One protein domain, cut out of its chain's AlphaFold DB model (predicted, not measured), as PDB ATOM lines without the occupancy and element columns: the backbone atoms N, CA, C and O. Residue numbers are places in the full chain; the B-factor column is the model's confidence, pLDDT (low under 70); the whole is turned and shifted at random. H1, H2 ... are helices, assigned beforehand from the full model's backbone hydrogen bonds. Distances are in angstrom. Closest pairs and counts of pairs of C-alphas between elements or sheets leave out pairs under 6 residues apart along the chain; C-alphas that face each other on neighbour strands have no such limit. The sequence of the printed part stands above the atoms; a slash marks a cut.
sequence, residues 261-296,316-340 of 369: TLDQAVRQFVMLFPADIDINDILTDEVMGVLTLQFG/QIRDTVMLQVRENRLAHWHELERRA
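Overview. This is residues 261 to 296 and 316 to 340 of the 369 residues of an uncharacterized protein of Magnaporthe grisea (UniProt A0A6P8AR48). One long helix, H4, makes the longest axis, and three shorter helices gather near its first half: H1 packs slantwise on it, while H3 stands crosswise near its beginning and the small H2 lies between H1 and H3 along the chain. The last turns of H4, residues 334 to 340, stick out free. The printed part has 61 residues with four named helices, in the order H1, H2, H3, H4, and no named strand; the class is all helix. It is only just compact, close to loose, with a radius of gyration of the C-alphas of 12.4 A, and elongated, spanning 42 by 23 by 17 A.

Along the chain. H1, residues 262 to 270, begins with C-alpha 262 at (115.319, 128.408, 156.053) and is 12.1 A long. H2 is residues 279 to 282. H3, residues 285 to 295, measures 15.1 A. H4, residues 316 to 340, measures 35.8 A and ends with C-alpha 340 at (148.024, 138.838, 159.917).

Arrangement. H1 touches H4, which meets it with residues 320 to 325 alone; the closest C-alphas, of Val 266 and Val 321, are 6.2 A apart. They run the same way at a steep tilt of 48 degrees. H3 and H4 are close but not clearly touching, with the C-alphas of Met 288 and Arg 318 closest at 7.5 A; at 71 degrees they are only just about perpendicular. H2 and H3 meet only through their tight link. In H1, H3 and H4 every O i to N i+4 pair is within hydrogen-bond range; H2 is too short for one.

Size, cuts and confidence. The C-alphas farthest apart, of Gly 296 and Ala 340, are 42.0 A apart. Residues 297 to 315 are not printed; C-alphas 296 and 316 are 10.7 A apart across the cut. The mean pLDDT of the printed part is 73.4, with 13 residues under 70, among them 293 to 296.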
ATOM      1  N   THR A 261     114.501 130.364 151.653       67.69
ATOM      2  CA  THR A 261     114.711 129.071 152.310       67.69
ATOM      3  C   THR A 261     115.174 129.303 153.748       67.69
ATOM      4  O   THR A 261     115.841 130.300 154.033       67.69
ATOM      5  N   LEU A 262     114.859 128.371 154.657       62.47
ATOM      6  CA  LEU A 262     115.319 128.408 156.053       62.47
ATOM      7  C   LEU A 262     116.829 128.686 156.139       62.47
ATOM      8  O   LEU A 262     117.263 129.523 156.919       62.47
ATOM      9  N   ASP A 263     117.614 128.037 155.276       60.38
ATOM     10  CA  ASP A 263     119.065 128.218 155.187       60.38
ATOM     11  C   ASP A 263     119.458 129.670 154.869       60.38
ATOM     12  O   ASP A 263     120.352 130.238 155.494       60.38
ATOM     13  N   GLN A 264     118.758 130.322 153.939       70.88
ATOM     14  CA  GLN A 264     119.052 131.699 153.547       70.88
ATOM     15  C   GLN A 264     118.652 132.712 154.630       70.88
ATOM     16  O   GLN A 264     119.375 133.690 154.840       70.88
ATOM     17  N   ALA A 265     117.551 132.470 155.340       66.69
ATOM     18  CA  ALA A 265     117.141 133.308 156.462       66.69
ATOM     19  C   ALA A 265     118.083 133.143 157.668       66.69
ATOM     20  O   ALA A 265     118.532 134.135 158.240       66.69
ATOM     21  N   VAL A 266     118.496 131.906 157.978       67.88
ATOM     22  CA  VAL A 266     119.519 131.618 158.999       67.88
ATOM     23  C   VAL A 266     120.851 132.282 158.639       67.88
ATOM     24  O   VAL A 266     121.475 132.900 159.497       67.88
ATOM     25  N   ARG A 267     121.276 132.248 157.371       70.62
ATOM     26  CA  ARG A 267     122.473 132.981 156.921       70.62
ATOM     27  C   ARG A 267     122.361 134.480 157.172       70.62
ATOM     28  O   ARG A 267     123.298 135.066 157.710       70.62
ATOM     29  N   GLN A 268     121.242 135.102 156.799       74.12
ATOM     30  CA  GLN A 268     121.024 136.534 157.030       74.12
ATOM     31  C   GLN A 268     121.011 136.882 158.513       74.12
ATOM     32  O   GLN A 268     121.622 137.872 158.905       74.12
ATOM     33  N   PHE A 269     120.395 136.029 159.324       70.25
ATOM     34  CA  PHE A 269     120.379 136.163 160.768       70.25
ATOM     35  C   PHE A 269     121.790 136.125 161.369       70.25
ATOM     36  O   PHE A 269     122.186 137.024 162.108       70.25
ATOM     37  N   VAL A 270     122.589 135.119 161.009       70.62
ATOM     38  CA  VAL A 270     123.943 134.944 161.552       70.62
ATOM     39  C   VAL A 270     124.879 136.081 161.114       70.62
ATOM     40  O   VAL A 270     125.777 136.444 161.869       70.62
ATOM     41  N   MET A 271     124.663 136.692 159.941       73.69
ATOM     42  CA  MET A 271     125.458 137.843 159.477       73.69
ATOM     43  C   MET A 271     125.325 139.099 160.353       73.69
ATOM     44  O   MET A 271     126.164 139.991 160.252       73.69
ATOM     45  N   LEU A 272     124.297 139.193 161.198       75.00
ATOM     46  CA  LEU A 272     124.088 140.349 162.078       75.00
ATOM     47  C   LEU A 272     125.001 140.335 163.301       75.00
ATOM     48  O   LEU A 272     125.194 141.371 163.937       75.00
ATOM     49  N   PHE A 273     125.535 139.166 163.648       72.75
ATOM     50  CA  PHE A 273     126.381 139.005 164.815       72.75
ATOM     51  C   PHE A 273     127.850 139.128 164.405       72.75
ATOM     52  O   PHE A 273     128.277 138.490 163.438       72.75
ATOM     53  N   PRO A 274     128.659 139.923 165.127       72.19
ATOM     54  CA  PRO A 274     130.100 139.890 164.943       72.19
ATOM     55  C   PRO A 274     130.637 138.475 165.192       72.19
ATOM     56  O   PRO A 274     130.171 137.759 166.077       72.19
ATOM     57  N   ALA A 275     131.647 138.086 164.411       71.56
ATOM     58  CA  ALA A 275     132.200 136.728 164.391       71.56
ATOM     59  C   ALA A 275     132.811 136.260 165.730       71.56
ATOM     60  O   ALA A 275     133.096 135.071 165.893       71.56
ATOM     61  N   ASP A 276     133.011 137.189 166.665       69.81
ATOM     62  CA  ASP A 276     133.634 136.961 167.967       69.81
ATOM     63  C   ASP A 276     132.633 136.621 169.084       69.81
ATOM     64  O   ASP A 276     133.055 136.246 170.177       69.81
ATOM     65  N   ILE A 277     131.321 136.728 168.830       76.50
ATOM     66  CA  ILE A 277     130.282 136.390 169.815       76.50
ATOM     67  C   ILE A 277     130.209 134.869 170.019       76.50
ATOM     68  O   ILE A 277     130.332 134.092 169.066       76.50
ATOM     69  N   ASP A 278     130.014 134.434 171.270       75.69
ATOM     70  CA  ASP A 278     129.836 133.015 171.570       75.69
ATOM     71  C   ASP A 278     128.498 132.509 171.006       75.69
ATOM     72  O   ASP A 278     127.463 133.164 171.082       75.69
ATOM     73  N   ILE A 279     128.504 131.291 170.465       73.25
ATOM     74  CA  ILE A 279     127.313 130.624 169.927       73.25
ATOM     75  C   ILE A 279     126.212 130.548 170.991       73.25
ATOM     76  O   ILE A 279     125.034 130.664 170.660       73.25
ATOM     77  N   ASN A 280     126.593 130.377 172.258       76.44
ATOM     78  CA  ASN A 280     125.659 130.319 173.380       76.44
ATOM     79  C   ASN A 280     124.933 131.654 173.615       76.44
ATOM     80  O   ASN A 280     123.777 131.646 174.023       76.44
ATOM     81  N   ASP A 281     125.577 132.778 173.293       75.25
ATOM     82  CA  ASP A 281     124.978 134.113 173.407       75.25
ATOM     83  C   ASP A 281     124.031 134.418 172.233       75.25
ATOM     84  O   ASP A 281     123.165 135.287 172.334       75.25
ATOM     85  N   ILE A 282     124.182 133.698 171.114       70.56
ATOM     86  CA  ILE A 282     123.334 133.816 169.916       70.56
ATOM     87  C   ILE A 282     122.125 132.879 170.020       70.56
ATOM     88  O   ILE A 282     121.009 133.264 169.680       70.56
ATOM     89  N   LEU A 283     122.330 131.650 170.496       76.00
ATOM     90  CA  LEU A 283     121.299 130.619 170.648       76.00
ATOM     91  C   LEU A 283     120.578 130.720 171.996       76.00
ATOM     92  O   LEU A 283     120.436 129.726 172.708       76.00
ATOM     93  N   THR A 284     120.123 131.917 172.354       77.19
ATOM     94  CA  THR A 284     119.267 132.086 173.532       77.19
ATOM     95  C   THR A 284     117.891 131.464 173.290       77.19
ATOM     96  O   THR A 284     117.421 131.378 172.149       77.19
ATOM     97  N   ASP A 285     117.220 131.055 174.369       70.25
ATOM     98  CA  ASP A 285     115.864 130.492 174.301       70.25
ATOM     99  C   ASP A 285     114.876 131.463 173.626       70.25
ATOM    100  O   ASP A 285     113.962 131.038 172.920       70.25
ATOM    101  N   GLU A 286     115.106 132.773 173.757       69.94
ATOM    102  CA  GLU A 286     114.329 133.821 173.087       69.94
ATOM    103  C   GLU A 286     114.517 133.803 171.564       69.94
ATOM    104  O   GLU A 286     113.538 133.808 170.813       69.94
ATOM    105  N   VAL A 287     115.767 133.730 171.092       72.19
ATOM    106  CA  VAL A 287     116.083 133.654 169.658       72.19
ATOM    107  C   VAL A 287     115.519 132.370 169.060       72.19
ATOM    108  O   VAL A 287     114.887 132.409 168.002       72.19
ATOM    109  N   MET A 288     115.681 131.242 169.755       74.25
ATOM    110  CA  MET A 288     115.106 129.966 169.335       74.25
ATOM    111  C   MET A 288     113.577 130.020 169.293       74.25
ATOM    112  O   MET A 288     112.983 129.535 168.328       74.25
ATOM    113  N   GLY A 289     112.931 130.659 170.271       68.38
ATOM    114  CA  GLY A 289     111.479 130.845 170.294       68.38
ATOM    115  C   GLY A 289     110.963 131.627 169.084       68.38
ATOM    116  O   GLY A 289     109.978 131.234 168.460       68.38
ATOM    117  N   VAL A 290     111.656 132.690 168.681       68.38
ATOM    118  CA  VAL A 290     111.247 133.499 167.522       68.38
ATOM    119  C   VAL A 290     111.568 132.828 166.192       68.38
ATOM    120  O   VAL A 290     110.736 132.883 165.287       68.38
ATOM    121  N   LEU A 291     112.723 132.167 166.056       70.44
ATOM    122  CA  LEU A 291     113.014 131.359 164.867       70.44
ATOM    123  C   LEU A 291     111.952 130.262 164.699       70.44
ATOM    124  O   LEU A 291     111.500 129.992 163.592       70.44
ATOM    125  N   THR A 292     111.473 129.695 165.803       70.50
ATOM    126  CA  THR A 292     110.369 128.725 165.787       70.50
ATOM    127  C   THR A 292     109.041 129.376 165.410       70.50
ATOM    128  O   THR A 292     108.293 128.816 164.621       70.50
ATOM    129  N   LEU A 293     108.749 130.586 165.887       69.69
ATOM    130  CA  LEU A 293     107.539 131.323 165.494       69.69
ATOM    131  C   LEU A 293     107.543 131.747 164.017       69.69
ATOM    132  O   LEU A 293     106.488 131.773 163.383       69.69
ATOM    133  N   GLN A 294     108.708 132.096 163.467       66.81
ATOM    134  CA  GLN A 294     108.845 132.501 162.068       66.81
ATOM    135  C   GLN A 294     108.871 131.305 161.114       66.81
ATOM    136  O   GLN A 294     108.137 131.293 160.126       66.81
ATOM    137  N   PHE A 295     109.700 130.300 161.406       65.94
ATOM    138  CA  PHE A 295     109.973 129.185 160.495       65.94
ATOM    139  C   PHE A 295     109.229 127.901 160.854       65.94
ATOM    140  O   PHE A 295     109.031 127.053 159.989       65.94
ATOM    141  N   GLY A 296     108.780 127.768 162.099       61.03
ATOM    142  CA  GLY A 296     107.919 126.680 162.560       61.03
ATOM    143  C   GLY A 296     106.439 126.922 162.277       61.03
ATOM    144  O   GLY A 296     105.603 126.210 162.827       61.03
ATOM    145  N   GLN A 316     116.539 120.838 164.277       73.12
ATOM    146  CA  GLN A 316     117.043 121.082 162.928       73.12
ATOM    147  C   GLN A 316     117.424 122.554 162.717       73.12
ATOM    148  O   GLN A 316     118.477 122.842 162.146       73.12
ATOM    149  N   ILE A 317     116.617 123.495 163.217       71.75
ATOM    150  CA  ILE A 317     116.925 124.932 163.171       71.75
ATOM    151  C   ILE A 317     118.195 125.212 163.976       71.75
ATOM    152  O   ILE A 317     119.103 125.882 163.480       71.75
ATOM    153  N   ARG A 318     118.301 124.643 165.181       76.12
ATOM    154  CA  ARG A 318     119.479 124.800 166.041       76.12
ATOM    155  C   ARG A 318     120.749 124.280 165.368       76.12
ATOM    156  O   ARG A 318     121.756 124.985 165.353       76.12
ATOM    157  N   ASP A 319     120.701 123.082 164.795       78.44
ATOM    158  CA  ASP A 319     121.838 122.476 164.098       78.44
ATOM    159  C   ASP A 319     122.265 123.305 162.885       78.44
ATOM    160  O   ASP A 319     123.460 123.537 162.686       78.44
ATOM    161  N   THR A 320     121.299 123.831 162.127       74.94
ATOM    162  CA  THR A 320     121.570 124.702 160.972       74.94
ATOM    163  C   THR A 320     122.251 126.005 161.402       74.94
ATOM    164  O   THR A 320     123.264 126.394 160.820       74.94
ATOM    165  N   VAL A 321     121.768 126.656 162.467       75.50
ATOM    166  CA  VAL A 321     122.395 127.875 163.010       75.50
ATOM    167  C   VAL A 321     123.801 127.576 163.535       75.50
ATOM    168  O   VAL A 321     124.741 128.307 163.224       75.50
ATOM    169  N   MET A 322     123.986 126.481 164.281       77.44
ATOM    170  CA  MET A 322     125.305 126.082 164.782       77.44
ATOM    171  C   MET A 322     126.301 125.826 163.648       77.44
ATOM    172  O   MET A 322     127.461 126.238 163.752       77.44
ATOM    173  N   LEU A 323     125.868 125.150 162.581       80.19
ATOM    174  CA  LEU A 323     126.701 124.897 161.410       80.19
ATOM    175  C   LEU A 323     127.113 126.218 160.749       80.19
ATOM    176  O   LEU A 323     128.306 126.447 160.544       80.19
ATOM    177  N   GLN A 324     126.160 127.123 160.528       79.25
ATOM    178  CA  GLN A 324     126.420 128.407 159.881       79.25
ATOM    179  C   GLN A 324     127.342 129.313 160.707       79.25
ATOM    180  O   GLN A 324     128.241 129.950 160.153       79.25
ATOM    181  N   VAL A 325     127.176 129.363 162.035       76.00
ATOM    182  CA  VAL A 325     128.077 130.141 162.904       76.00
ATOM    183  C   VAL A 325     129.494 129.565 162.861       76.00
ATOM    184  O   VAL A 325     130.463 130.323 162.780       76.00
ATOM    185  N   ARG A 326     129.646 128.232 162.857       78.44
ATOM    186  CA  ARG A 326     130.964 127.589 162.715       78.44
ATOM    187  C   ARG A 326     131.623 127.936 161.383       78.44
ATOM    188  O   ARG A 326     132.803 128.284 161.380       78.44
ATOM    189  N   GLU A 327     130.883 127.878 160.281       82.25
ATOM    190  CA  GLU A 327     131.389 128.249 158.955       82.25
ATOM    191  C   GLU A 327     131.812 129.720 158.895       82.25
ATOM    192  O   GLU A 327     132.929 130.023 158.467       82.25
ATOM    193  N   ASN A 328     130.976 130.631 159.397       74.62
ATOM    194  CA  ASN A 328     131.282 132.061 159.419       74.62
ATOM    195  C   ASN A 328     132.513 132.362 160.279       74.62
ATOM    196  O   ASN A 328     133.359 133.172 159.895       74.62
ATOM    197  N   ARG A 329     132.665 131.668 161.411       74.69
ATOM    198  CA  ARG A 329     133.831 131.816 162.282       74.69
ATOM    199  C   ARG A 329     135.107 131.290 161.629       74.69
ATOM    200  O   ARG A 329     136.149 131.932 161.744       74.69
ATOM    201  N   LEU A 330     135.036 130.170 160.907       77.00
ATOM    202  CA  LEU A 330     136.167 129.659 160.123       77.00
ATOM    203  C   LEU A 330     136.554 130.632 159.005       77.00
ATOM    204  O   LEU A 330     137.737 130.927 158.838       77.00
ATOM    205  N   ALA A 331     135.575 131.177 158.279       79.69
ATOM    206  CA  ALA A 331     135.816 132.172 157.238       79.69
ATOM    207  C   ALA A 331     136.452 133.451 157.807       79.69
ATOM    208  O   ALA A 331     137.428 133.960 157.250       79.69
ATOM    209  N   HIS A 332     135.952 133.934 158.946       77.19
ATOM    210  CA  HIS A 332     136.513 135.091 159.639       77.19
ATOM    211  C   HIS A 332     137.944 134.832 160.122       77.19
ATOM    212  O   HIS A 332     138.830 135.657 159.906       77.19
ATOM    213  N   TRP A 333     138.203 133.661 160.707       73.50
ATOM    214  CA  TRP A 333     139.541 133.280 161.152       73.50
ATOM    215  C   TRP A 333     140.531 133.185 159.986       73.50
ATOM    216  O   TRP A 333     141.644 133.700 160.087       73.50
ATOM    217  N   HIS A 334     140.116 132.618 158.850       80.38
ATOM    218  CA  HIS A 334     140.925 132.621 157.633       80.38
ATOM    219  C   HIS A 334     141.203 134.037 157.124       80.38
ATOM    220  O   HIS A 334     142.323 134.321 156.705       80.38
ATOM    221  N   GLU A 335     140.228 134.945 157.180       79.31
ATOM    222  CA  GLU A 335     140.435 136.346 156.808       79.31
ATOM    223  C   GLU A 335     141.414 137.064 157.746       79.31
ATOM    224  O   GLU A 335     142.295 137.791 157.282       79.31
ATOM    225  N   LEU A 336     141.321 136.823 159.053       77.38
ATOM    226  CA  LEU A 336     142.286 137.336 160.024       77.38
ATOM    227  C   LEU A 336     143.684 136.763 159.781       77.38
ATOM    228  O   LEU A 336     144.654 137.517 159.801       77.38
ATOM    229  N   GLU A 337     143.803 135.466 159.488       80.50
ATOM    230  CA  GLU A 337     145.087 134.851 159.142       80.50
ATOM    231  C   GLU A 337     145.661 135.442 157.844       80.50
ATOM    232  O   GLU A 337     146.863 135.719 157.778       80.50
ATOM    233  N   ARG A 338     144.811 135.718 156.841       78.25
ATOM    234  CA  ARG A 338     145.213 136.425 155.612       78.25
ATOM    235  C   ARG A 338     145.771 137.812 155.917       78.25
ATOM    236  O   ARG A 338     146.806 138.176 155.364       78.25
ATOM    237  N   ARG A 339     145.124 138.577 156.799       75.81
ATOM    238  CA  ARG A 339     145.565 139.934 157.174       75.81
ATOM    239  C   ARG A 339     146.800 139.937 158.074       75.81
ATOM    240  O   ARG A 339     147.637 140.824 157.950       75.81
ATOM    241  N   ALA A 340     146.926 138.950 158.959       77.62
ATOM    242  CA  ALA A 340     148.024 138.838 159.917       77.62
ATOM    243  C   ALA A 340     149.351 138.401 159.279       77.62
ATOM    244  O   ALA A 340     150.403 138.563 159.898       77.62
TER     245      ALA A 340